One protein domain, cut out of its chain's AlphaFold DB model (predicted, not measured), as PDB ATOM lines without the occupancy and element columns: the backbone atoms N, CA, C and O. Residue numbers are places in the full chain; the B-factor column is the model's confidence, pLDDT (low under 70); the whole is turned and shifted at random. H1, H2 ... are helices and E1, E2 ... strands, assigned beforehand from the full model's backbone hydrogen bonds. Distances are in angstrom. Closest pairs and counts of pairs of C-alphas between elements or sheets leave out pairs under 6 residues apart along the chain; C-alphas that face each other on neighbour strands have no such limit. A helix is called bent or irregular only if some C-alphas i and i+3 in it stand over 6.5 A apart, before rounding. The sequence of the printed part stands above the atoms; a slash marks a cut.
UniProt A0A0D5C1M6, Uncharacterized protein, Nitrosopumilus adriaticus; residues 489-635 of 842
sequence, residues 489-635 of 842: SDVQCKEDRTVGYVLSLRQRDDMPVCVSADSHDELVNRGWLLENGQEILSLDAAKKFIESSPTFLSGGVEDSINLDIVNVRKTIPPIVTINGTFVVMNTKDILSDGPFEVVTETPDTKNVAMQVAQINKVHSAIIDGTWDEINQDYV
ATOM      1  N   SER A 489      -8.302  -8.205 -34.682       59.31
ATOM      2  CA  SER A 489      -9.093  -9.372 -35.090       59.31
ATOM      3  C   SER A 489      -9.962  -9.138 -36.326       59.31
ATOM      4  O   SER A 489     -10.398 -10.095 -36.958       59.31
ATOM      5  N   ASP A 490     -10.251  -7.877 -36.649       63.78
ATOM      6  CA  ASP A 490     -11.175  -7.495 -37.718       63.78
ATOM      7  C   ASP A 490     -10.419  -7.126 -39.007       63.78
ATOM      8  O   ASP A 490     -11.024  -6.720 -40.003       63.78
ATOM      9  N   VAL A 491      -9.087  -7.255 -39.001       68.69
ATOM     10  CA  VAL A 491      -8.233  -6.978 -40.157       68.69
ATOM     11  C   VAL A 491      -8.283  -8.141 -41.142       68.69
ATOM     12  O   VAL A 491      -7.998  -9.287 -40.803       68.69
ATOM     13  N   GLN A 492      -8.621  -7.831 -42.394       68.75
ATOM     14  CA  GLN A 492      -8.798  -8.818 -43.453       68.75
ATOM     15  C   GLN A 492      -7.996  -8.442 -44.699       68.75
ATOM     16  O   GLN A 492      -8.114  -7.326 -45.210       68.75
ATOM     17  N   CYS A 493      -7.234  -9.402 -45.232       71.44
ATOM     18  CA  CYS A 493      -6.621  -9.266 -46.546       71.44
ATOM     19  C   CYS A 493      -7.670  -9.259 -47.651       71.44
ATOM     20  O   CYS A 493      -8.685  -9.951 -47.585       71.44
ATOM     21  N   LYS A 494      -7.418  -8.470 -48.699       66.56
ATOM     22  CA  LYS A 494      -8.287  -8.434 -49.880       66.56
ATOM     23  C   LYS A 494      -8.312  -9.825 -50.530       66.56
ATOM     24  O   LYS A 494      -7.258 -10.411 -50.738       66.56
ATOM     25  N   GLU A 495      -9.487 -10.328 -50.910       61.50
ATOM     26  CA  GLU A 495      -9.649 -11.645 -51.559       61.50
ATOM     27  C   GLU A 495      -9.212 -11.664 -53.043       61.50
ATOM     28  O   GLU A 495      -9.878 -12.260 -53.892       61.50
ATOM     29  N   ASP A 496      -8.113 -10.992 -53.404       66.31
ATOM     30  CA  ASP A 496      -7.574 -11.140 -54.757       66.31
ATOM     31  C   ASP A 496      -6.876 -12.497 -54.888       66.31
ATOM     32  O   ASP A 496      -5.708 -12.674 -54.531       66.31
ATOM     33  N   ARG A 497      -7.627 -13.473 -55.401       63.28
ATOM     34  CA  ARG A 497      -7.155 -14.844 -55.623       63.28
ATOM     35  C   ARG A 497      -6.006 -14.940 -56.623       63.28
ATOM     36  O   ARG A 497      -5.429 -16.008 -56.714       63.28
ATOM     37  N   THR A 498      -5.699 -13.880 -57.373       61.50
ATOM     38  CA  THR A 498      -4.563 -13.879 -58.306       61.50
ATOM     39  C   THR A 498      -3.227 -13.572 -57.636       61.50
ATOM     40  O   THR A 498      -2.189 -13.837 -58.226       61.50
ATOM     41  N   VAL A 499      -3.259 -12.998 -56.428       66.31
ATOM     42  CA  VAL A 499      -2.062 -12.542 -55.707       66.31
ATOM     43  C   VAL A 499      -1.764 -13.411 -54.487       66.31
ATOM     44  O   VAL A 499      -0.608 -13.523 -54.101       66.31
ATOM     45  N   GLY A 500      -2.800 -13.993 -53.866       70.38
ATOM     46  CA  GLY A 500      -2.660 -14.848 -52.684       70.38
ATOM     47  C   GLY A 500      -2.057 -14.086 -51.511       70.38
ATOM     48  O   GLY A 500      -0.850 -14.064 -51.342       70.38
ATOM     49  N   TYR A 501      -2.872 -13.429 -50.691       77.62
ATOM     50  CA  TYR A 501      -2.344 -12.628 -49.584       77.62
ATOM     51  C   TYR A 501      -2.178 -13.437 -48.293       77.62
ATOM     52  O   TYR A 501      -3.055 -14.220 -47.927       77.62
ATOM     53  N   VAL A 502      -1.094 -13.163 -47.570       79.81
ATOM     54  CA  VAL A 502      -0.832 -13.634 -46.206       79.81
ATOM     55  C   VAL A 502      -0.943 -12.445 -45.255       79.81
ATOM     56  O   VAL A 502      -0.356 -11.389 -45.502       79.81
ATOM     57  N   LEU A 503      -1.733 -12.600 -44.189       81.12
ATOM     58  CA  LEU A 503      -1.812 -11.619 -43.109       81.12
ATOM     59  C   LEU A 503      -0.637 -11.863 -42.157       81.12
ATOM     60  O   LEU A 503      -0.405 -12.986 -41.744       81.12
ATOM     61  N   SER A 504       0.117 -10.832 -41.807       84.94
ATOM     62  CA  SER A 504       1.234 -10.951 -40.869       84.94
ATOM     63  C   SER A 504       1.385  -9.661 -40.060       84.94
ATOM     64  O   SER A 504       0.582  -8.736 -40.201       84.94
ATOM     65  N   LEU A 505       2.391  -9.600 -39.190       82.50
ATOM     66  CA  LEU A 505       2.704  -8.438 -38.363       82.50
ATOM     67  C   LEU A 505       4.044  -7.838 -38.782       82.50
ATOM     68  O   LEU A 505       5.005  -8.559 -39.042       82.50
ATOM     69  N   ARG A 506       4.128  -6.509 -38.827       80.00
ATOM     70  CA  ARG A 506       5.379  -5.807 -39.128       80.00
ATOM     71  C   ARG A 506       6.308  -5.789 -37.911       80.00
ATOM     72  O   ARG A 506       5.916  -5.304 -36.859       80.00
ATOM     73  N   GLN A 507       7.572  -6.167 -38.097       76.75
ATOM     74  CA  GLN A 507       8.593  -6.271 -37.040       76.75
ATOM     75  C   GLN A 507       8.802  -4.992 -36.217       76.75
ATOM     76  O   GLN A 507       9.150  -5.050 -35.043       76.75
ATOM     77  N   ARG A 508       8.649  -3.818 -36.838       66.81
ATOM     78  CA  ARG A 508       8.969  -2.533 -36.197       66.81
ATOM     79  C   ARG A 508       7.950  -2.106 -35.137       66.81
ATOM     80  O   ARG A 508       8.313  -1.379 -34.217       66.81
ATOM     81  N   ASP A 509       6.678  -2.430 -35.337       70.88
ATOM     82  CA  ASP A 509       5.574  -1.838 -34.570       70.88
ATOM     83  C   ASP A 509       4.356  -2.754 -34.402       70.88
ATOM     84  O   ASP A 509       3.294  -2.283 -34.001       70.88
ATOM     85  N   ASP A 510       4.501  -4.042 -34.713       77.81
ATOM     86  CA  ASP A 510       3.489  -5.092 -34.558       77.81
ATOM     87  C   ASP A 510       2.155  -4.777 -35.255       77.81
ATOM     88  O   ASP A 510       1.100  -5.309 -34.911       77.81
ATOM     89  N   MET A 511       2.181  -3.897 -36.261       76.62
ATOM     90  CA  MET A 511       0.983  -3.538 -37.013       76.62
ATOM     91  C   MET A 511       0.647  -4.633 -38.034       76.62
ATOM     92  O   MET A 511       1.546  -5.096 -38.746       76.62
ATOM     93  N   PRO A 512      -0.636  -5.005 -38.176       78.19
ATOM     94  CA  PRO A 512      -1.065  -6.018 -39.129       78.19
ATOM     95  C   PRO A 512      -0.907  -5.533 -40.573       78.19
ATOM     96  O   PRO A 512      -1.228  -4.390 -40.910       78.19
ATOM     97  N   VAL A 513      -0.441  -6.413 -41.452       78.06
ATOM     98  CA  VAL A 513      -0.187  -6.126 -42.865       78.06
ATOM     99  C   VAL A 513      -0.529  -7.340 -43.725       78.06
ATOM    100  O   VAL A 513      -0.293  -8.475 -43.331       78.06
ATOM    101  N   CYS A 514      -1.067  -7.098 -44.919       79.19
ATOM    102  CA  CYS A 514      -1.248  -8.119 -45.943       79.19
ATOM    103  C   CYS A 514      -0.149  -8.023 -46.996       79.19
ATOM    104  O   CYS A 514       0.003  -6.988 -47.652       79.19
ATOM    105  N   VAL A 515       0.589  -9.113 -47.163       77.38
ATOM    106  CA  VAL A 515       1.678  -9.262 -48.136       77.38
ATOM    107  C   VAL A 515       1.302 -10.334 -49.153       77.38
ATOM    108  O   VAL A 515       0.503 -11.212 -48.830       77.38
ATOM    109  N   SER A 516       1.801 -10.265 -50.388       76.50
ATOM    110  CA  SER A 516       1.610 -11.390 -51.315       76.50
ATOM    111  C   SER A 516       2.383 -12.599 -50.798       76.50
ATOM    112  O   SER A 516       3.467 -12.443 -50.234       76.50
ATOM    113  N   ALA A 517       1.837 -13.793 -50.995       73.69
ATOM    114  CA  ALA A 517       2.438 -15.033 -50.534       73.69
ATOM    115  C   ALA A 517       3.836 -15.236 -51.123       73.69
ATOM    116  O   ALA A 517       4.749 -15.572 -50.380       73.69
ATOM    117  N   ASP A 518       4.019 -14.888 -52.400       69.75
ATOM    118  CA  ASP A 518       5.319 -14.912 -53.083       69.75
ATOM    119  C   ASP A 518       6.398 -14.073 -52.378       69.75
ATOM    120  O   ASP A 518       7.580 -14.365 -52.488       69.75
ATOM    121  N   SER A 519       6.000 -13.023 -51.651       71.12
ATOM    122  CA  SER A 519       6.927 -12.117 -50.957       71.12
ATOM    123  C   SER A 519       7.058 -12.387 -49.459       71.12
ATOM    124  O   SER A 519       7.875 -11.756 -48.794       71.12
ATOM    125  N   HIS A 520       6.234 -13.280 -48.900       77.19
ATOM    126  CA  HIS A 520       6.100 -13.438 -47.453       77.19
ATOM    127  C   HIS A 520       7.415 -13.867 -46.793       77.19
ATOM    128  O   HIS A 520       7.910 -13.174 -45.903       77.19
ATOM    129  N   ASP A 521       8.002 -14.972 -47.253       70.06
ATOM    130  CA  ASP A 521       9.201 -15.546 -46.636       70.06
ATOM    131  C   ASP A 521      10.428 -14.644 -46.831       70.06
ATOM    132  O   ASP A 521      11.247 -14.499 -45.924       70.06
ATOM    133  N   GLU A 522      10.517 -13.936 -47.961       64.69
ATOM    134  CA  GLU A 522      11.563 -12.934 -48.185       64.69
ATOM    135  C   GLU A 522      11.425 -11.747 -47.216       64.69
ATOM    136  O   GLU A 522      12.412 -11.299 -46.630       64.69
ATOM    137  N   LEU A 523      10.204 -11.260 -46.977       65.44
ATOM    138  CA  LEU A 523       9.949 -10.172 -46.029       65.44
ATOM    139  C   LEU A 523      10.190 -10.582 -44.563       65.44
ATOM    140  O   LEU A 523      10.593  -9.729 -43.766       65.44
ATOM    141  N   VAL A 524       9.986 -11.858 -44.209       69.19
ATOM    142  CA  VAL A 524      10.389 -12.428 -42.907       69.19
ATOM    143  C   VAL A 524      11.915 -12.484 -42.796       69.19
ATOM    144  O   VAL A 524      12.479 -11.935 -41.852       69.19
ATOM    145  N   ASN A 525      12.606 -13.050 -43.792       64.94
ATOM    146  CA  ASN A 525      14.072 -13.157 -43.806       64.94
ATOM    147  C   ASN A 525      14.770 -11.784 -43.762       64.94
ATOM    148  O   ASN A 525      15.843 -11.646 -43.177       64.94
ATOM    149  N   ARG A 526      14.146 -10.749 -44.341       56.25
ATOM    150  CA  ARG A 526      14.622  -9.352 -44.330       56.25
ATOM    151  C   ARG A 526      14.274  -8.582 -43.049       56.25
ATOM    152  O   ARG A 526      14.532  -7.380 -42.975       56.25
ATOM    153  N   GLY A 527      13.658  -9.235 -42.058       62.84
ATOM    154  CA  GLY A 527      13.284  -8.632 -40.776       62.84
ATOM    155  C   GLY A 527      12.218  -7.538 -40.884       62.84
ATOM    156  O   GLY A 527      12.120  -6.688 -39.998       62.84
ATOM    157  N   TRP A 528      11.442  -7.508 -41.974       69.50
ATOM    158  CA  TRP A 528      10.326  -6.570 -42.126       69.50
ATOM    159  C   TRP A 528       9.047  -7.116 -41.486       69.50
ATOM    160  O   TRP A 528       8.298  -6.357 -40.865       69.50
ATOM    161  N   LEU A 529       8.817  -8.427 -41.598       76.00
ATOM    162  CA  LEU A 529       7.752  -9.154 -40.904       76.00
ATOM    163  C   LEU A 529       8.283  -9.865 -39.659       76.00
ATOM    164  O   LEU A 529       9.428 -10.310 -39.635       76.00
ATOM    165  N   LEU A 530       7.416 -10.013 -38.659       80.00
ATOM    166  CA  LEU A 530       7.626 -10.929 -37.543       80.00
ATOM    167  C   LEU A 530       7.594 -12.371 -38.045       80.00
ATOM    168  O   LEU A 530       6.614 -12.786 -38.664       80.00
ATOM    169  N   GLU A 531       8.627 -13.141 -37.702       81.31
ATOM    170  CA  GLU A 531       8.736 -14.568 -38.038       81.31
ATOM    171  C   GLU A 531       7.521 -15.375 -37.557       81.31
ATOM    172  O   GLU A 531       7.071 -16.278 -38.250       81.31
ATOM    173  N   ASN A 532       6.945 -14.998 -36.411       82.81
ATOM    174  CA  ASN A 532       5.764 -15.618 -35.808       82.81
ATOM    175  C   ASN A 532       4.499 -14.732 -35.878       82.81
ATOM    176  O   ASN A 532       3.612 -14.820 -35.023       82.81
ATOM    177  N   GLY A 533       4.422 -13.813 -36.847       85.12
ATOM    178  CA  GLY A 533       3.320 -12.850 -36.945       85.12
ATOM    179  C   GLY A 533       1.947 -13.512 -37.127       85.12
ATOM    180  O   GLY A 533       0.975 -13.117 -36.479       85.12
ATOM    181  N   GLN A 534       1.864 -14.552 -37.962       81.31
ATOM    182  CA  GLN A 534       0.627 -15.294 -38.237       81.31
ATOM    183  C   GLN A 534       0.149 -16.090 -37.012       81.31
ATOM    184  O   GLN A 534      -1.051 -16.186 -36.746       81.31
ATOM    185  N   GLU A 535       1.082 -16.643 -36.249       85.12
ATOM    186  CA  GLU A 535       0.865 -17.368 -35.003       85.12
ATOM    187  C   GLU A 535       0.243 -16.463 -33.939       85.12
ATOM    188  O   GLU A 535      -0.768 -16.826 -33.333       85.12
ATOM    189  N   ILE A 536       0.808 -15.266 -33.756       86.75
ATOM    190  CA  ILE A 536       0.311 -14.267 -32.799       86.75
ATOM    191  C   ILE A 536      -1.123 -13.860 -33.152       86.75
ATOM    192  O   ILE A 536      -2.005 -13.881 -32.292       86.75
ATOM    193  N   LEU A 537      -1.371 -13.547 -34.424       85.56
ATOM    194  CA  LEU A 537      -2.695 -13.172 -34.919       85.56
ATOM    195  C   LEU A 537      -3.727 -14.295 -34.742       85.56
ATOM    196  O   LEU A 537      -4.867 -14.046 -34.350       85.56
ATOM    197  N   SER A 538      -3.320 -15.542 -34.983       86.50
ATOM    198  CA  SER A 538      -4.202 -16.705 -34.861       86.50
ATOM    199  C   SER A 538      -4.566 -17.009 -33.405       86.50
ATOM    200  O   SER A 538      -5.706 -17.383 -33.124       86.50
ATOM    201  N   LEU A 539      -3.627 -16.822 -32.470       88.12
ATOM    202  CA  LEU A 539      -3.884 -16.949 -31.032       88.12
ATOM    203  C   LEU A 539      -4.860 -15.880 -30.528       88.12
ATOM    204  O   LEU A 539      -5.773 -16.208 -29.767       88.12
ATOM    205  N   ASP A 540      -4.703 -14.632 -30.975       86.62
ATOM    206  CA  ASP A 540      -5.615 -13.531 -30.635       86.62
ATOM    207  C   ASP A 540      -7.047 -13.824 -31.118       86.62
ATOM    208  O   ASP A 540      -8.010 -13.755 -30.349       86.62
ATOM    209  N   ALA A 541      -7.179 -14.278 -32.365       86.00
ATOM    210  CA  ALA A 541      -8.462 -14.647 -32.954       86.00
ATOM    211  C   ALA A 541      -9.143 -15.814 -32.221       86.00
ATOM    212  O   ALA A 541     -10.345 -15.767 -31.942       86.00
ATOM    213  N   ALA A 542      -8.378 -16.850 -31.868       87.56
ATOM    214  CA  ALA A 542      -8.874 -17.994 -31.109       87.56
ATOM    215  C   ALA A 542      -9.356 -17.587 -29.708       87.56
ATOM    216  O   ALA A 542     -10.438 -17.999 -29.282       87.56
ATOM    217  N   LYS A 543      -8.600 -16.727 -29.014       86.62
ATOM    218  CA  LYS A 543      -8.989 -16.196 -27.703       86.62
ATOM    219  C   LYS A 543     -10.303 -15.416 -27.790       86.62
ATOM    220  O   LYS A 543     -11.240 -15.730 -27.057       86.62
ATOM    221  N   LYS A 544     -10.417 -14.477 -28.736       83.00
ATOM    222  CA  LYS A 544     -11.634 -13.673 -28.937       83.00
ATOM    223  C   LYS A 544     -12.843 -14.532 -29.323       83.00
ATOM    224  O   LYS A 544     -13.963 -14.253 -28.891       83.00
ATOM    225  N   PHE A 545     -12.648 -15.598 -30.101       84.69
ATOM    226  CA  PHE A 545     -13.719 -16.547 -30.418       84.69
ATOM    227  C   PHE A 545     -14.254 -17.246 -29.161       84.69
ATOM    228  O   PHE A 545     -15.466 -17.325 -28.980       84.69
ATOM    229  N   ILE A 546     -13.373 -17.711 -28.268       83.50
ATOM    230  CA  ILE A 546     -13.787 -18.339 -27.001       83.50
ATOM    231  C   ILE A 546     -14.542 -17.332 -26.123       83.50
ATOM    232  O   ILE A 546     -15.592 -17.663 -25.578       83.50
ATOM    233  N   GLU A 547     -14.054 -16.094 -26.027       79.31
ATOM    234  CA  GLU A 547     -14.685 -15.028 -25.234       79.31
ATOM    235  C   GLU A 547     -16.062 -14.604 -25.771       79.31
ATOM    236  O   GLU A 547     -16.926 -14.179 -25.002       79.31
ATOM    237  N   SER A 548     -16.281 -14.729 -27.082       76.44
ATOM    238  CA  SER A 548     -17.534 -14.362 -27.755       76.44
ATOM    239  C   SER A 548     -18.468 -15.545 -28.033       76.44
ATOM    240  O   SER A 548     -19.550 -15.344 -28.592       76.44
ATOM    241  N   SER A 549     -18.084 -16.765 -27.636       74.75
ATOM    242  CA  SER A 549     -18.856 -17.979 -27.905       74.75
ATOM    243  C   SER A 549     -20.256 -17.906 -27.274       74.75
ATOM    244  O   SER A 549     -20.391 -17.662 -26.069       74.75
ATOM    245  N   PRO A 550     -21.320 -18.169 -28.059       63.28
ATOM    246  CA  PRO A 550     -22.695 -18.135 -27.575       63.28
ATOM    247  C   PRO A 550     -23.006 -19.241 -26.553       63.28
ATOM    248  O   PRO A 550     -23.865 -19.043 -25.691       63.28
ATOM    249  N   THR A 551     -22.317 -20.385 -26.607       67.25
ATOM    250  CA  THR A 551     -22.547 -21.517 -25.692       67.25
ATOM    251  C   THR A 551     -22.019 -21.251 -24.278       67.25
ATOM    252  O   THR A 551     -22.549 -21.796 -23.309       67.25
ATOM    253  N   PHE A 552     -21.014 -20.381 -24.131       68.06
ATOM    254  CA  PHE A 552     -20.304 -20.148 -22.863       68.06
ATOM    255  C   PHE A 552     -20.461 -18.711 -22.326       68.06
ATOM    256  O   PHE A 552     -19.648 -18.260 -21.520       68.06
ATOM    257  N   LEU A 553     -21.541 -18.019 -22.727       51.34
ATOM    258  CA  LEU A 553     -21.875 -16.593 -22.507       51.34
ATOM    259  C   LEU A 553     -21.907 -16.065 -21.049       51.34
ATOM    260  O   LEU A 553     -22.319 -14.927 -20.818       51.34
ATOM    261  N   SER A 554     -21.466 -16.824 -20.048       45.53
ATOM    262  CA  SER A 554     -21.326 -16.334 -18.676       45.53
ATOM    263  C   SER A 554     -20.036 -16.828 -18.023       45.53
ATOM    264  O   SER A 554     -19.982 -17.919 -17.460       45.53
ATOM    265  N   GLY A 555     -19.015 -15.971 -18.041       45.81
ATOM    266  CA  GLY A 555     -17.935 -16.017 -17.059       45.81
ATOM    267  C   GLY A 555     -16.853 -17.052 -17.328       45.81
ATOM    268  O   GLY A 555     -16.499 -17.807 -16.422       45.81
ATOM    269  N   GLY A 556     -16.261 -17.035 -18.524       51.72
ATOM    270  CA  GLY A 556     -14.850 -17.398 -18.604       51.72
ATOM    271  C   GLY A 556     -14.110 -16.539 -17.585       51.72
ATOM    272  O   GLY A 556     -14.174 -15.315 -17.661       51.72
ATOM    273  N   VAL A 557     -13.524 -17.150 -16.555       57.69
ATOM    274  CA  VAL A 557     -12.728 -16.407 -15.573       57.69
ATOM    275  C   VAL A 557     -11.670 -15.652 -16.378       57.69
ATOM    276  O   VAL A 557     -10.939 -16.294 -17.138       57.69
ATOM    277  N   GLU A 558     -11.651 -14.319 -16.285       54.03
ATOM    278  CA  GLU A 558     -10.636 -13.471 -16.928       54.03
ATOM    279  C   GLU A 558      -9.259 -14.092 -16.617       54.03
ATOM    280  O   GLU A 558      -8.995 -14.457 -15.472       54.03
ATOM    281  N   ASP A 559      -8.446 -14.328 -17.651       65.00
ATOM    282  CA  ASP A 559      -7.147 -15.030 -17.592       65.00
ATOM    283  C   ASP A 559      -7.160 -16.570 -17.416       65.00
ATOM    284  O   ASP A 559      -6.124 -17.167 -17.127       65.00
ATOM    285  N   SER A 560      -8.288 -17.259 -17.629       77.19
ATOM    286  CA  SER A 560      -8.340 -18.741 -17.600       77.19
ATOM    287  C   SER A 560      -8.101 -19.437 -18.943       77.19
ATOM    288  O   SER A 560      -7.998 -20.664 -18.982       77.19
ATOM    289  N   ILE A 561      -8.033 -18.674 -20.035       84.81
ATOM    290  CA  ILE A 561      -7.804 -19.196 -21.384       84.81
ATOM    291  C   ILE A 561      -6.304 -19.440 -21.560       84.81
ATOM    292  O   ILE A 561      -5.514 -18.498 -21.576       84.81
ATOM    293  N   ASN A 562      -5.924 -20.706 -21.711       87.62
ATOM    294  CA  ASN A 562      -4.569 -21.112 -22.054       87.62
ATOM    295  C   ASN A 562      -4.583 -21.804 -23.418       87.62
ATOM    296  O   ASN A 562      -5.203 -22.861 -23.551       87.62
ATOM    297  N   LEU A 563      -3.937 -21.193 -24.410       89.31
ATOM    298  CA  LEU A 563      -3.900 -21.649 -25.796       89.31
ATOM    299  C   LEU A 563      -2.455 -21.866 -26.227       89.31
ATOM    300  O   LEU A 563      -1.618 -20.983 -26.060       89.31
ATOM    301  N   ASP A 564      -2.208 -23.010 -26.846       85.50
ATOM    302  CA  ASP A 564      -0.921 -23.405 -27.389       85.50
ATOM    303  C   ASP A 564      -1.077 -23.734 -28.874       85.50
ATOM    304  O   ASP A 564      -1.977 -24.475 -29.293       85.50
ATOM    305  N   ILE A 565      -0.167 -23.204 -29.687       81.88
ATOM    306  CA  ILE A 565      -0.076 -23.587 -31.092       81.88
ATOM    307  C   ILE A 565       0.521 -24.983 -31.160       81.88
ATOM    308  O   ILE A 565       1.626 -25.240 -30.687       81.88
ATOM    309  N   VAL A 566      -0.226 -25.887 -31.780       75.62
ATOM    310  CA  VAL A 566       0.200 -27.272 -31.983       75.62
ATOM    311  C   VAL A 566       0.841 -27.437 -33.352       75.62
ATOM    312  O   VAL A 566       1.711 -28.289 -33.524       75.62
ATOM    313  N   ASN A 567       0.393 -26.658 -34.340       70.12
ATOM    314  CA  ASN A 567       0.861 -26.780 -35.712       70.12
ATOM    315  C   ASN A 567       0.593 -25.519 -36.543       70.12
ATOM    316  O   ASN A 567      -0.451 -24.890 -36.382       70.12
ATOM    317  N   VAL A 568       1.477 -25.237 -37.498       71.00
ATOM    318  CA  VAL A 568       1.298 -24.220 -38.540       71.00
ATOM    319  C   VAL A 568       1.519 -24.888 -39.891       71.00
ATOM    320  O   VAL A 568       2.616 -25.348 -40.206       71.00
ATOM    321  N   ARG A 569       0.462 -24.966 -40.699       67.50
ATOM    322  CA  ARG A 569       0.533 -25.459 -42.076       67.50
ATOM    323  C   ARG A 569       0.835 -24.289 -43.003       67.50
ATOM    324  O   ARG A 569       0.045 -23.350 -43.066       67.50
ATOM    325  N   LYS A 570       1.936 -24.379 -43.750       65.31
ATOM    326  CA  LYS A 570       2.390 -23.373 -44.726       65.31
ATOM    327  C   LYS A 570       1.638 -23.445 -46.070       65.31
ATOM    328  O   LYS A 570       2.242 -23.403 -47.134       65.31
ATOM    329  N   THR A 571       0.320 -23.619 -46.039       65.94
ATOM    330  CA  THR A 571      -0.524 -23.423 -47.230       65.94
ATOM    331  C   THR A 571      -0.650 -21.931 -47.533       65.94
ATOM    332  O   THR A 571      -0.242 -21.099 -46.724       65.94
ATOM    333  N   ILE A 572      -1.236 -21.567 -48.675       70.81
ATOM    334  CA  ILE A 572      -1.495 -20.161 -49.008       70.81
ATOM    335  C   ILE A 572      -3.009 -19.915 -49.092       70.81
ATOM    336  O   ILE A 572      -3.646 -20.294 -50.088       70.81
ATOM    337  N   PRO A 573      -3.601 -19.273 -48.063       71.38
ATOM    338  CA  PRO A 573      -2.979 -18.763 -46.824       71.38
ATOM    339  C   PRO A 573      -2.673 -19.862 -45.774       71.38
ATOM    340  O   PRO A 573      -3.226 -20.966 -45.873       71.38
ATOM    341  N   PRO A 574      -1.814 -19.588 -44.767       74.75
ATOM    342  CA  PRO A 574      -1.454 -20.571 -43.744       74.75
ATOM    343  C   PRO A 574      -2.632 -20.962 -42.844       74.75
ATOM    344  O   PRO A 574      -3.545 -20.166 -42.613       74.75
ATOM    345  N   ILE A 575      -2.581 -22.176 -42.291       76.12
ATOM    346  CA  ILE A 575      -3.575 -22.686 -41.333       76.12
ATOM    347  C   ILE A 575      -2.882 -23.000 -40.010       76.12
ATOM    348  O   ILE A 575      -2.000 -23.860 -39.946       76.12
ATOM    349  N   VAL A 576      -3.317 -22.353 -38.934       81.06
ATOM    350  CA  VAL A 576      -2.793 -22.541 -37.579       81.06
ATOM    351  C   VAL A 576      -3.747 -23.425 -36.783       81.06
ATOM    352  O   VAL A 576      -4.942 -23.154 -36.680       81.06
ATOM    353  N   THR A 577      -3.222 -24.511 -36.215       80.50
ATOM    354  CA  THR A 577      -3.958 -25.386 -35.295       80.50
ATOM    355  C   THR A 577      -3.583 -25.057 -33.860       80.50
ATOM    356  O   THR A 577      -2.405 -25.078 -33.495       80.50
ATOM    357  N   ILE A 578      -4.597 -24.803 -33.042       85.75
ATOM    358  CA  ILE A 578      -4.463 -24.351 -31.661       85.75
ATOM    359  C   ILE A 578      -5.198 -25.340 -30.770       85.75
ATOM    360  O   ILE A 578      -6.367 -25.629 -31.004       85.75
ATOM    361  N   ASN A 579      -4.534 -25.831 -29.730       87.25
ATOM    362  CA  ASN A 579      -5.201 -26.549 -28.653       87.25
ATOM    363  C   ASN A 579      -5.135 -25.716 -27.387       87.25
ATOM    364  O   ASN A 579      -4.232 -24.908 -27.202       87.25
ATOM    365  N   GLY A 580      -6.063 -25.946 -26.476       87.94
ATOM    366  CA  GLY A 580      -5.994 -25.261 -25.208       87.94
ATOM    367  C   GLY A 580      -7.043 -25.693 -24.222       87.94
ATOM    368  O   GLY A 580      -7.804 -26.641 -24.433       87.94
ATOM    369  N   THR A 581      -7.065 -24.955 -23.126       87.69
ATOM    370  CA  THR A 581      -8.035 -25.123 -22.056       87.69
ATOM    371  C   THR A 581      -8.610 -23.781 -21.657       87.69
ATOM    372  O   THR A 581      -7.923 -22.763 -21.699       87.69
ATOM    373  N   PHE A 582      -9.872 -23.784 -21.257       85.56
ATOM    374  CA  PHE A 582     -10.536 -22.616 -20.696       85.56
ATOM    375  C   PHE A 582     -11.519 -23.061 -19.616       85.56
ATOM    376  O   PHE A 582     -11.935 -24.221 -19.576       85.56
ATOM    377  N   VAL A 583     -11.857 -22.165 -18.692       81.06
ATOM    378  CA  VAL A 583     -12.773 -22.473 -17.588       81.06
ATOM    379  C   VAL A 583     -14.139 -21.877 -17.884       81.06
ATOM    380  O   VAL A 583     -14.240 -20.691 -18.170       81.06
ATOM    381  N   VAL A 584     -15.190 -22.684 -17.759       76.25
ATOM    382  CA  VAL A 584     -16.588 -22.247 -17.847       76.25
ATOM    383  C   VAL A 584     -17.237 -22.381 -16.475       76.25
ATOM    384  O   VAL A 584     -17.034 -23.376 -15.774       76.25
ATOM    385  N   MET A 585     -18.038 -21.395 -16.074       69.25
ATOM    386  CA  MET A 585     -18.803 -21.458 -14.830       69.25
ATOM    387  C   MET A 585     -20.145 -22.150 -15.070       69.25
ATOM    388  O   MET A 585     -21.018 -21.630 -15.757       69.25
ATOM    389  N   ASN A 586     -20.329 -23.331 -14.476       63.81
ATOM    390  CA  ASN A 586     -21.604 -24.039 -14.528       63.81
ATOM    391  C   ASN A 586     -22.486 -23.637 -13.340       63.81
ATOM    392  O   ASN A 586     -22.103 -23.819 -12.179       63.81
ATOM    393  N   THR A 587     -23.703 -23.169 -13.617       56.91
ATOM    394  CA  THR A 587     -24.751 -22.996 -12.604       56.91
ATOM    395  C   THR A 587     -25.453 -24.330 -12.365       56.91
ATOM    396  O   THR A 587     -26.171 -24.829 -13.232       56.91
ATOM    397  N   LYS A 588     -25.266 -24.939 -11.190       52.59
ATOM    398  CA  LYS A 588     -26.117 -26.058 -10.755       52.59
ATOM    399  C   LYS A 588     -27.326 -25.517 -10.000       52.59
ATOM    400  O   LYS A 588     -27.168 -24.992  -8.901       52.59
ATOM    401  N   ASP A 589     -28.523 -25.728 -10.544       47.38
ATOM    402  CA  ASP A 589     -29.770 -25.544  -9.801       47.38
ATOM    403  C   ASP A 589     -29.821 -26.525  -8.620       47.38
ATOM    404  O   ASP A 589     -29.825 -27.748  -8.799       47.38
ATOM    405  N   ILE A 590     -29.887 -25.999  -7.395       48.47
ATOM    406  CA  ILE A 590     -30.275 -26.781  -6.219       48.47
ATOM    407  C   ILE A 590     -31.750 -26.491  -5.936       48.47
ATOM    408  O   ILE A 590     -32.118 -25.398  -5.515       48.47
ATOM    409  N   LEU A 591     -32.604 -27.499  -6.103       50.12
ATOM    410  CA  LEU A 591     -33.968 -27.490  -5.569       50.12
ATOM    411  C   LEU A 591     -33.929 -27.550  -4.027       50.12
ATOM    412  O   LEU A 591     -33.675 -28.628  -3.495       50.12
ATOM    413  N   SER A 592     -34.236 -26.452  -3.313       43.19
ATOM    414  CA  SER A 592     -35.142 -26.479  -2.136       43.19
ATOM    415  C   SER A 592     -35.460 -25.098  -1.523       43.19
ATOM    416  O   SER A 592     -34.574 -24.421  -1.007       43.19
ATOM    417  N   ASP A 593     -36.754 -24.768  -1.499       48.34
ATOM    418  CA  ASP A 593     -37.531 -23.949  -0.546       48.34
ATOM    419  C   ASP A 593     -36.785 -23.041   0.465       48.34
ATOM    420  O   ASP A 593     -36.588 -23.392   1.632       48.34
ATOM    421  N   GLY A 594     -36.502 -21.796   0.066       54.44
ATOM    422  CA  GLY A 594     -36.152 -20.691   0.971       54.44
ATOM    423  C   GLY A 594     -35.957 -19.361   0.221       54.44
ATOM    424  O   GLY A 594     -35.584 -19.388  -0.944       54.44
ATOM    425  N   PRO A 595     -36.192 -18.182   0.838       46.12
ATOM    426  CA  PRO A 595     -36.207 -16.882   0.145       46.12
ATOM    427  C   PRO A 595     -34.814 -16.316  -0.209       46.12
ATOM    428  O   PRO A 595     -34.694 -15.126  -0.490       46.12
ATOM    429  N   PHE A 596     -33.770 -17.144  -0.183       47.75
ATOM    430  CA  PHE A 596     -32.410 -16.775  -0.566       47.75
ATOM    431  C   PHE A 596     -31.822 -17.901  -1.425       47.75
ATOM    432  O   PHE A 596     -31.336 -18.896  -0.891       47.75
ATOM    433  N   GLU A 597     -31.896 -17.753  -2.749       48.72
ATOM    434  CA  GLU A 597     -31.130 -18.578  -3.685       48.72
ATOM    435  C   GLU A 597     -29.651 -18.205  -3.559       48.72
ATOM    436  O   GLU A 597     -29.263 -17.055  -3.769       48.72
ATOM    437  N   VAL A 598     -28.818 -19.174  -3.183       47.84
ATOM    438  CA  VAL A 598     -27.366 -19.066  -3.328       47.84
ATOM    439  C   VAL A 598     -27.008 -19.887  -4.555       47.84
ATOM    440  O   VAL A 598     -26.997 -21.115  -4.495       47.84
ATOM    441  N   VAL A 599     -26.750 -19.208  -5.672       53.62
ATOM    442  CA  VAL A 599     -26.172 -19.832  -6.863       53.62
ATOM    443  C   VAL A 599     -24.725 -20.183  -6.524       53.62
ATOM    444  O   VAL A 599     -23.908 -19.300  -6.271       53.62
ATOM    445  N   THR A 600     -24.405 -21.473  -6.452       52.59
ATOM    446  CA  THR A 600     -23.011 -21.928  -6.414       52.59
ATOM    447  C   THR A 600     -22.549 -22.186  -7.838       52.59
ATOM    448  O   THR A 600     -22.926 -23.197  -8.432       52.59
ATOM    449  N   GLU A 601     -21.745 -21.273  -8.371       59.12
ATOM    450  CA  GLU A 601     -21.008 -21.469  -9.618       59.12
ATOM    451  C   GLU A 601     -19.841 -22.427  -9.352       59.12
ATOM    452  O   GLU A 601     -19.035 -22.207  -8.442       59.12
ATOM    453  N   THR A 602     -19.767 -23.524 -10.105       65.12
ATOM    454  CA  THR A 602     -18.609 -24.427 -10.063       65.12
ATOM    455  C   THR A 602     -17.816 -24.295 -11.359       65.12
ATOM    456  O   THR A 602     -18.419 -24.495 -12.417       65.12
ATOM    457  N   PRO A 603     -16.502 -24.007 -11.297       71.75
ATOM    458  CA  PRO A 603     -15.660 -23.957 -12.484       71.75
ATOM    459  C   PRO A 603     -15.506 -25.359 -13.084       71.75
ATOM    460  O   PRO A 603     -15.225 -26.319 -12.363       71.75
ATOM    461  N   ASP A 604     -15.692 -25.466 -14.396       79.56
ATOM    462  CA  ASP A 604     -15.445 -26.662 -15.202       79.56
ATOM    463  C   ASP A 604     -14.404 -26.335 -16.276       79.56
ATOM    464  O   ASP A 604     -14.546 -25.353 -17.003       79.56
ATOM    465  N   THR A 605     -13.337 -27.127 -16.360       84.38
ATOM    466  CA  THR A 605     -12.275 -26.918 -17.352       84.38
ATOM    467  C   THR A 605     -12.627 -27.660 -18.632       84.38
ATOM    468  O   THR A 605     -12.787 -28.880 -18.622       84.38
ATOM    469  N   LYS A 606     -12.704 -26.919 -19.733       84.88
ATOM    470  CA  LYS A 606     -12.968 -27.415 -21.082       84.88
ATOM    471  C   LYS A 606     -11.686 -27.490 -21.886       84.88
ATOM    472  O   LYS A 606     -10.842 -26.605 -21.769       84.88
ATOM    473  N   ASN A 607     -11.556 -28.530 -22.707       86.56
ATOM    474  CA  ASN A 607     -10.506 -28.607 -23.720       86.56
ATOM    475  C   ASN A 607     -11.060 -28.105 -25.049       86.56
ATOM    476  O   ASN A 607     -12.189 -28.439 -25.407       86.56
ATOM    477  N   VAL A 608     -10.256 -27.352 -25.789       86.00
ATOM    478  CA  VAL A 608     -10.608 -26.862 -27.120       86.00
ATOM    479  C   VAL A 608      -9.519 -27.220 -28.122       86.00
ATOM    480  O   VAL A 608      -8.332 -27.122 -27.814       86.00
ATOM    481  N   ALA A 609      -9.936 -27.628 -29.317       84.50
ATOM    482  CA  ALA A 609      -9.096 -27.736 -30.501       84.50
ATOM    483  C   ALA A 609      -9.678 -26.837 -31.597       84.50
ATOM    484  O   ALA A 609     -10.843 -26.987 -31.965       84.50
ATOM    485  N   MET A 610      -8.885 -25.893 -32.098       83.69
ATOM    486  CA  MET A 610      -9.300 -24.898 -33.084       83.69
ATOM    487  C   MET A 610      -8.396 -24.921 -34.305       83.69
ATOM    488  O   MET A 610      -7.194 -25.175 -34.210       83.69
ATOM    489  N   GLN A 611      -8.977 -24.592 -35.452       79.94
ATOM    490  CA  GLN A 611      -8.231 -24.280 -36.664       79.94
ATOM    491  C   GLN A 611      -8.568 -22.864 -37.099       79.94
ATOM    492  O   GLN A 611      -9.738 -22.534 -37.320       79.94
ATOM    493  N   VAL A 612      -7.531 -22.043 -37.207       82.44
ATOM    494  CA  VAL A 612      -7.605 -20.657 -37.652       82.44
ATOM    495  C   VAL A 612      -6.903 -20.574 -38.997       82.44
ATOM    496  O   VAL A 612      -5.748 -20.975 -39.126       82.44
ATOM    497  N   ALA A 613      -7.619 -20.103 -40.005       76.31
ATOM    498  CA  ALA A 613      -7.086 -19.884 -41.343       76.31
ATOM    499  C   ALA A 613      -7.305 -18.419 -41.735       76.31
ATOM    500  O   ALA A 613      -7.670 -17.613 -40.878       76.31
ATOM    501  N   GLN A 614      -7.038 -18.100 -43.009       68.06
ATOM    502  CA  GLN A 614      -7.328 -16.847 -43.724       68.06
ATOM    503  C   GLN A 614      -8.102 -15.788 -42.913       68.06
ATOM    504  O   GLN A 614      -9.167 -16.078 -42.377       68.06
ATOM    505  N   ILE A 615      -7.632 -14.532 -42.914       64.69
ATOM    506  CA  ILE A 615      -8.319 -13.375 -42.295       64.69
ATOM    507  C   ILE A 615      -8.675 -13.565 -40.808       64.69
ATOM    508  O   ILE A 615      -9.682 -13.033 -40.345       64.69
ATOM    509  N   ASN A 616      -7.859 -14.329 -40.071       74.25
ATOM    510  CA  ASN A 616      -8.077 -14.638 -38.654       74.25
ATOM    511  C   ASN A 616      -9.433 -15.305 -38.379       74.25
ATOM    512  O   ASN A 616     -10.031 -15.142 -37.315       74.25
ATOM    513  N   LYS A 617      -9.941 -16.074 -39.345       78.38
ATOM    514  CA  LYS A 617     -11.221 -16.762 -39.216       78.38
ATOM    515  C   LYS A 617     -11.027 -18.115 -38.545       78.38
ATOM    516  O   LYS A 617     -10.179 -18.910 -38.944       78.38
ATOM    517  N   VAL A 618     -11.872 -18.413 -37.563       81.56
ATOM    518  CA  VAL A 618     -11.958 -19.745 -36.957       81.56
ATOM    519  C   VAL A 618     -12.842 -20.633 -37.842       81.56
ATOM    520  O   VAL A 618     -14.002 -20.301 -38.085       81.56
ATOM    521  N   HIS A 619     -12.293 -21.741 -38.349       74.81
ATOM    522  CA  HIS A 619     -12.983 -22.691 -39.244       74.81
ATOM    523  C   HIS A 619     -13.472 -23.952 -38.528       74.81
ATOM    524  O   HIS A 619     -14.456 -24.560 -38.946       74.81
ATOM    525  N   SER A 620     -12.803 -24.330 -37.442       77.25
ATOM    526  CA  SER A 620     -13.213 -25.421 -36.558       77.25
ATOM    527  C   SER A 620     -12.946 -25.015 -35.111       77.25
ATOM    528  O   SER A 620     -11.926 -24.380 -34.838       77.25
ATOM    529  N   ALA A 621     -13.859 -25.362 -34.203       83.25
ATOM    530  CA  ALA A 621     -13.712 -25.172 -32.762       83.25
ATOM    531  C   ALA A 621     -14.383 -26.338 -32.024       83.25
ATOM    532  O   ALA A 621     -15.575 -26.301 -31.719       83.25
ATOM    533  N   ILE A 622     -13.614 -27.396 -31.768       83.62
ATOM    534  CA  ILE A 622     -14.102 -28.625 -31.142       83.62
ATOM    535  C   ILE A 622     -13.851 -28.593 -29.637       83.62
ATOM    536  O   ILE A 622     -12.709 -28.491 -29.192       83.62
ATOM    537  N   ILE A 623     -14.918 -28.741 -28.854       83.00
ATOM    538  CA  ILE A 623     -14.906 -28.730 -27.391       83.00
ATOM    539  C   ILE A 623     -15.016 -30.156 -26.850       83.00
ATOM    540  O   ILE A 623     -15.874 -30.939 -27.271       83.00
ATOM    541  N   ASP A 624     -14.116 -30.508 -25.926       82.19
ATOM    542  CA  ASP A 624     -14.003 -31.826 -25.282       82.19
ATOM    543  C   ASP A 624     -14.002 -33.010 -26.282       82.19
ATOM    544  O   ASP A 624     -14.379 -34.133 -25.946       82.19
ATOM    545  N   GLY A 625     -13.598 -32.759 -27.535       77.38
ATOM    546  CA  GLY A 625     -13.563 -33.744 -28.621       77.38
ATOM    547  C   GLY A 625     -14.931 -34.197 -29.149       77.38
ATOM    548  O   GLY A 625     -14.979 -35.149 -29.922       77.38
ATOM    549  N   THR A 626     -16.034 -33.569 -28.727       81.00
ATOM    550  CA  THR A 626     -17.395 -34.066 -29.011       81.00
ATOM    551  C   THR A 626     -18.340 -33.017 -29.589       81.00
ATOM    552  O   THR A 626     -19.217 -33.378 -30.374       81.00
ATOM    553  N   TRP A 627     -18.160 -31.743 -29.244       81.50
ATOM    554  CA  TRP A 627     -19.037 -30.644 -29.654       81.50
ATOM    555  C   TRP A 627     -18.328 -29.700 -30.624       81.50
ATOM    556  O   TRP A 627     -17.209 -29.285 -30.337       81.50
ATOM    557  N   ASP A 628     -18.964 -29.344 -31.738       82.69
ATOM    558  CA  ASP A 628     -18.489 -28.317 -32.669       82.69
ATOM    559  C   ASP A 628     -19.211 -26.992 -32.411       82.69
ATOM    560  O   ASP A 628     -20.396 -26.832 -32.709       82.69
ATOM    561  N   GLU A 629     -18.472 -26.019 -31.885       82.62
ATOM    562  CA  GLU A 629     -19.011 -24.717 -31.501       82.62
ATOM    563  C   GLU A 629     -19.375 -23.833 -32.704       82.62
ATOM    564  O   GLU A 629     -20.226 -22.954 -32.584       82.62
ATOM    565  N   ILE A 630     -18.791 -24.059 -33.882       81.44
ATOM    566  CA  ILE A 630     -19.109 -23.261 -35.076       81.44
ATOM    567  C   ILE A 630     -20.422 -23.721 -35.695       81.44
ATOM    568  O   ILE A 630     -21.286 -22.898 -35.999       81.44
ATOM    569  N   ASN A 631     -20.578 -25.034 -35.884       79.50
ATOM    570  CA  ASN A 631     -21.795 -25.601 -36.469       79.50
ATOM    571  C   ASN A 631     -22.911 -25.824 -35.442       79.50
ATOM    572  O   ASN A 631     -24.047 -26.072 -35.843       79.50
ATOM    573  N   GLN A 632     -22.601 -25.679 -34.148       82.94
ATOM    574  CA  GLN A 632     -23.524 -25.888 -33.032       82.94
ATOM    575  C   GLN A 632     -24.130 -27.303 -33.051       82.94
ATOM    576  O   GLN A 632     -25.342 -27.470 -32.902       82.94
ATOM    577  N   ASP A 633     -23.283 -28.315 -33.275       79.06
ATOM    578  CA  ASP A 633     -23.697 -29.717 -33.411       79.06
ATOM    579  C   ASP A 633     -22.631 -30.704 -32.892       79.06
ATOM    580  O   ASP A 633     -21.468 -30.347 -32.680       79.06
ATOM    581  N   TYR A 634     -23.013 -31.966 -32.683       77.69
ATOM    582  CA  TYR A 634     -22.078 -33.027 -32.311       77.69
ATOM    583  C   TYR A 634     -21.263 -33.494 -33.519       77.69
ATOM    584  O   TYR A 634     -21.794 -33.720 -34.603       77.69
ATOM    585  N   VAL A 635     -19.962 -33.721 -33.312       70.69
ATOM    586  CA  VAL A 635     -19.012 -34.074 -34.388       70.69
ATOM    587  C   VAL A 635     -19.431 -35.328 -35.173       70.69
ATOM    588  O   VAL A 635     -19.148 -35.431 -36.366       70.69
TER     589      VAL A 635
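This is residues 489 to 635 of the 842 residues of an uncharacterized protein of Nitrosopumilus adriaticus (UniProt A0A0D5C1M6). A twisted sheet of four strands curls round one helix, H2, and from this body the hairpin of E4 and E5 reaches out as a long arm, whose residues 591 to 596 stick out free at the tip. At the end away from that tip sits a small head, the two-stranded hairpin E1 and E2 with the short helix H1. The printed part has 147 residues with two named helices and six named strands, in the order E1, E2, H1, H2, E3, E4, E5, E6; the large sheet runs E3, E4, E5, E6, antiparallel throughout. The class is mixed, helices and strands; the whole is loose, with a radius of gyration of the C-alphas of 19.2 A, and spans 69 by 33 by 24 A, the arm making much of the length.

After residues 489 to 500, with no named element, E1 is residues 501 to 505, from C-alpha 501 at (-2.344, -12.628, -49.584). E2 is residues 512 to 516 and H1 residues 517 to 525. H1 is irregular: C-alphas 518 and 521 are 7.6 A apart. H2, residues 533 to 548, is 22.8 A long and begins at C-alpha 533 at (3.320, -12.850, -36.945). E3 is residues 562 to 569, 21.1 A. E4, residues 575 to 587, is 35.7 A long and bends by 50 degrees at residue 580. E5, residues 601 to 613, is 34.7 A long and bends by 52 degrees at residue 604. E6 is residues 617 to 623, ending at C-alpha 623 at (-14.906, -28.730, -27.391).

E3 to E6 form a meander, each strand the antiparallel neighbour of the one before. Across E3 and E4, N 564 and O 579 are within hydrogen-bond range at 2.8 A; across E4 and E5, N 584 and O 604 are within hydrogen-bond range at 2.8 A; and across E5 and E6, N 611 and O 620 are within hydrogen-bond range at 3.0 A. H2 is on one face of this sheet, two layers; its closest C-alphas to E5 are those of Ser 538 and Val 612, 5.9 A. Leu 505 of E1 and Gly 533 of H2 have the closest C-alphas of that pair, 4.7 A. E1 and E2 are antiparallel, with N 502 and O 515 at 2.8 A. The closest C-alphas of E1 and H1 are those of Tyr 501 and Ala 517, 5.4 A. H1 and H2 are apart. Every O i to N i+4 pair of H2 is within hydrogen-bond range; in H1, 3 of 5 are.

The C-alphas of Arg 526 and Asp 593, the two farthest apart, are 69.6 A apart. The printed part has no cut. The links H2 to E3 and E4 to E5 are long. Mean pLDDT of the printed part is 72.9; 52 residues are under 70, among them 550 to 559 and 585 to 602.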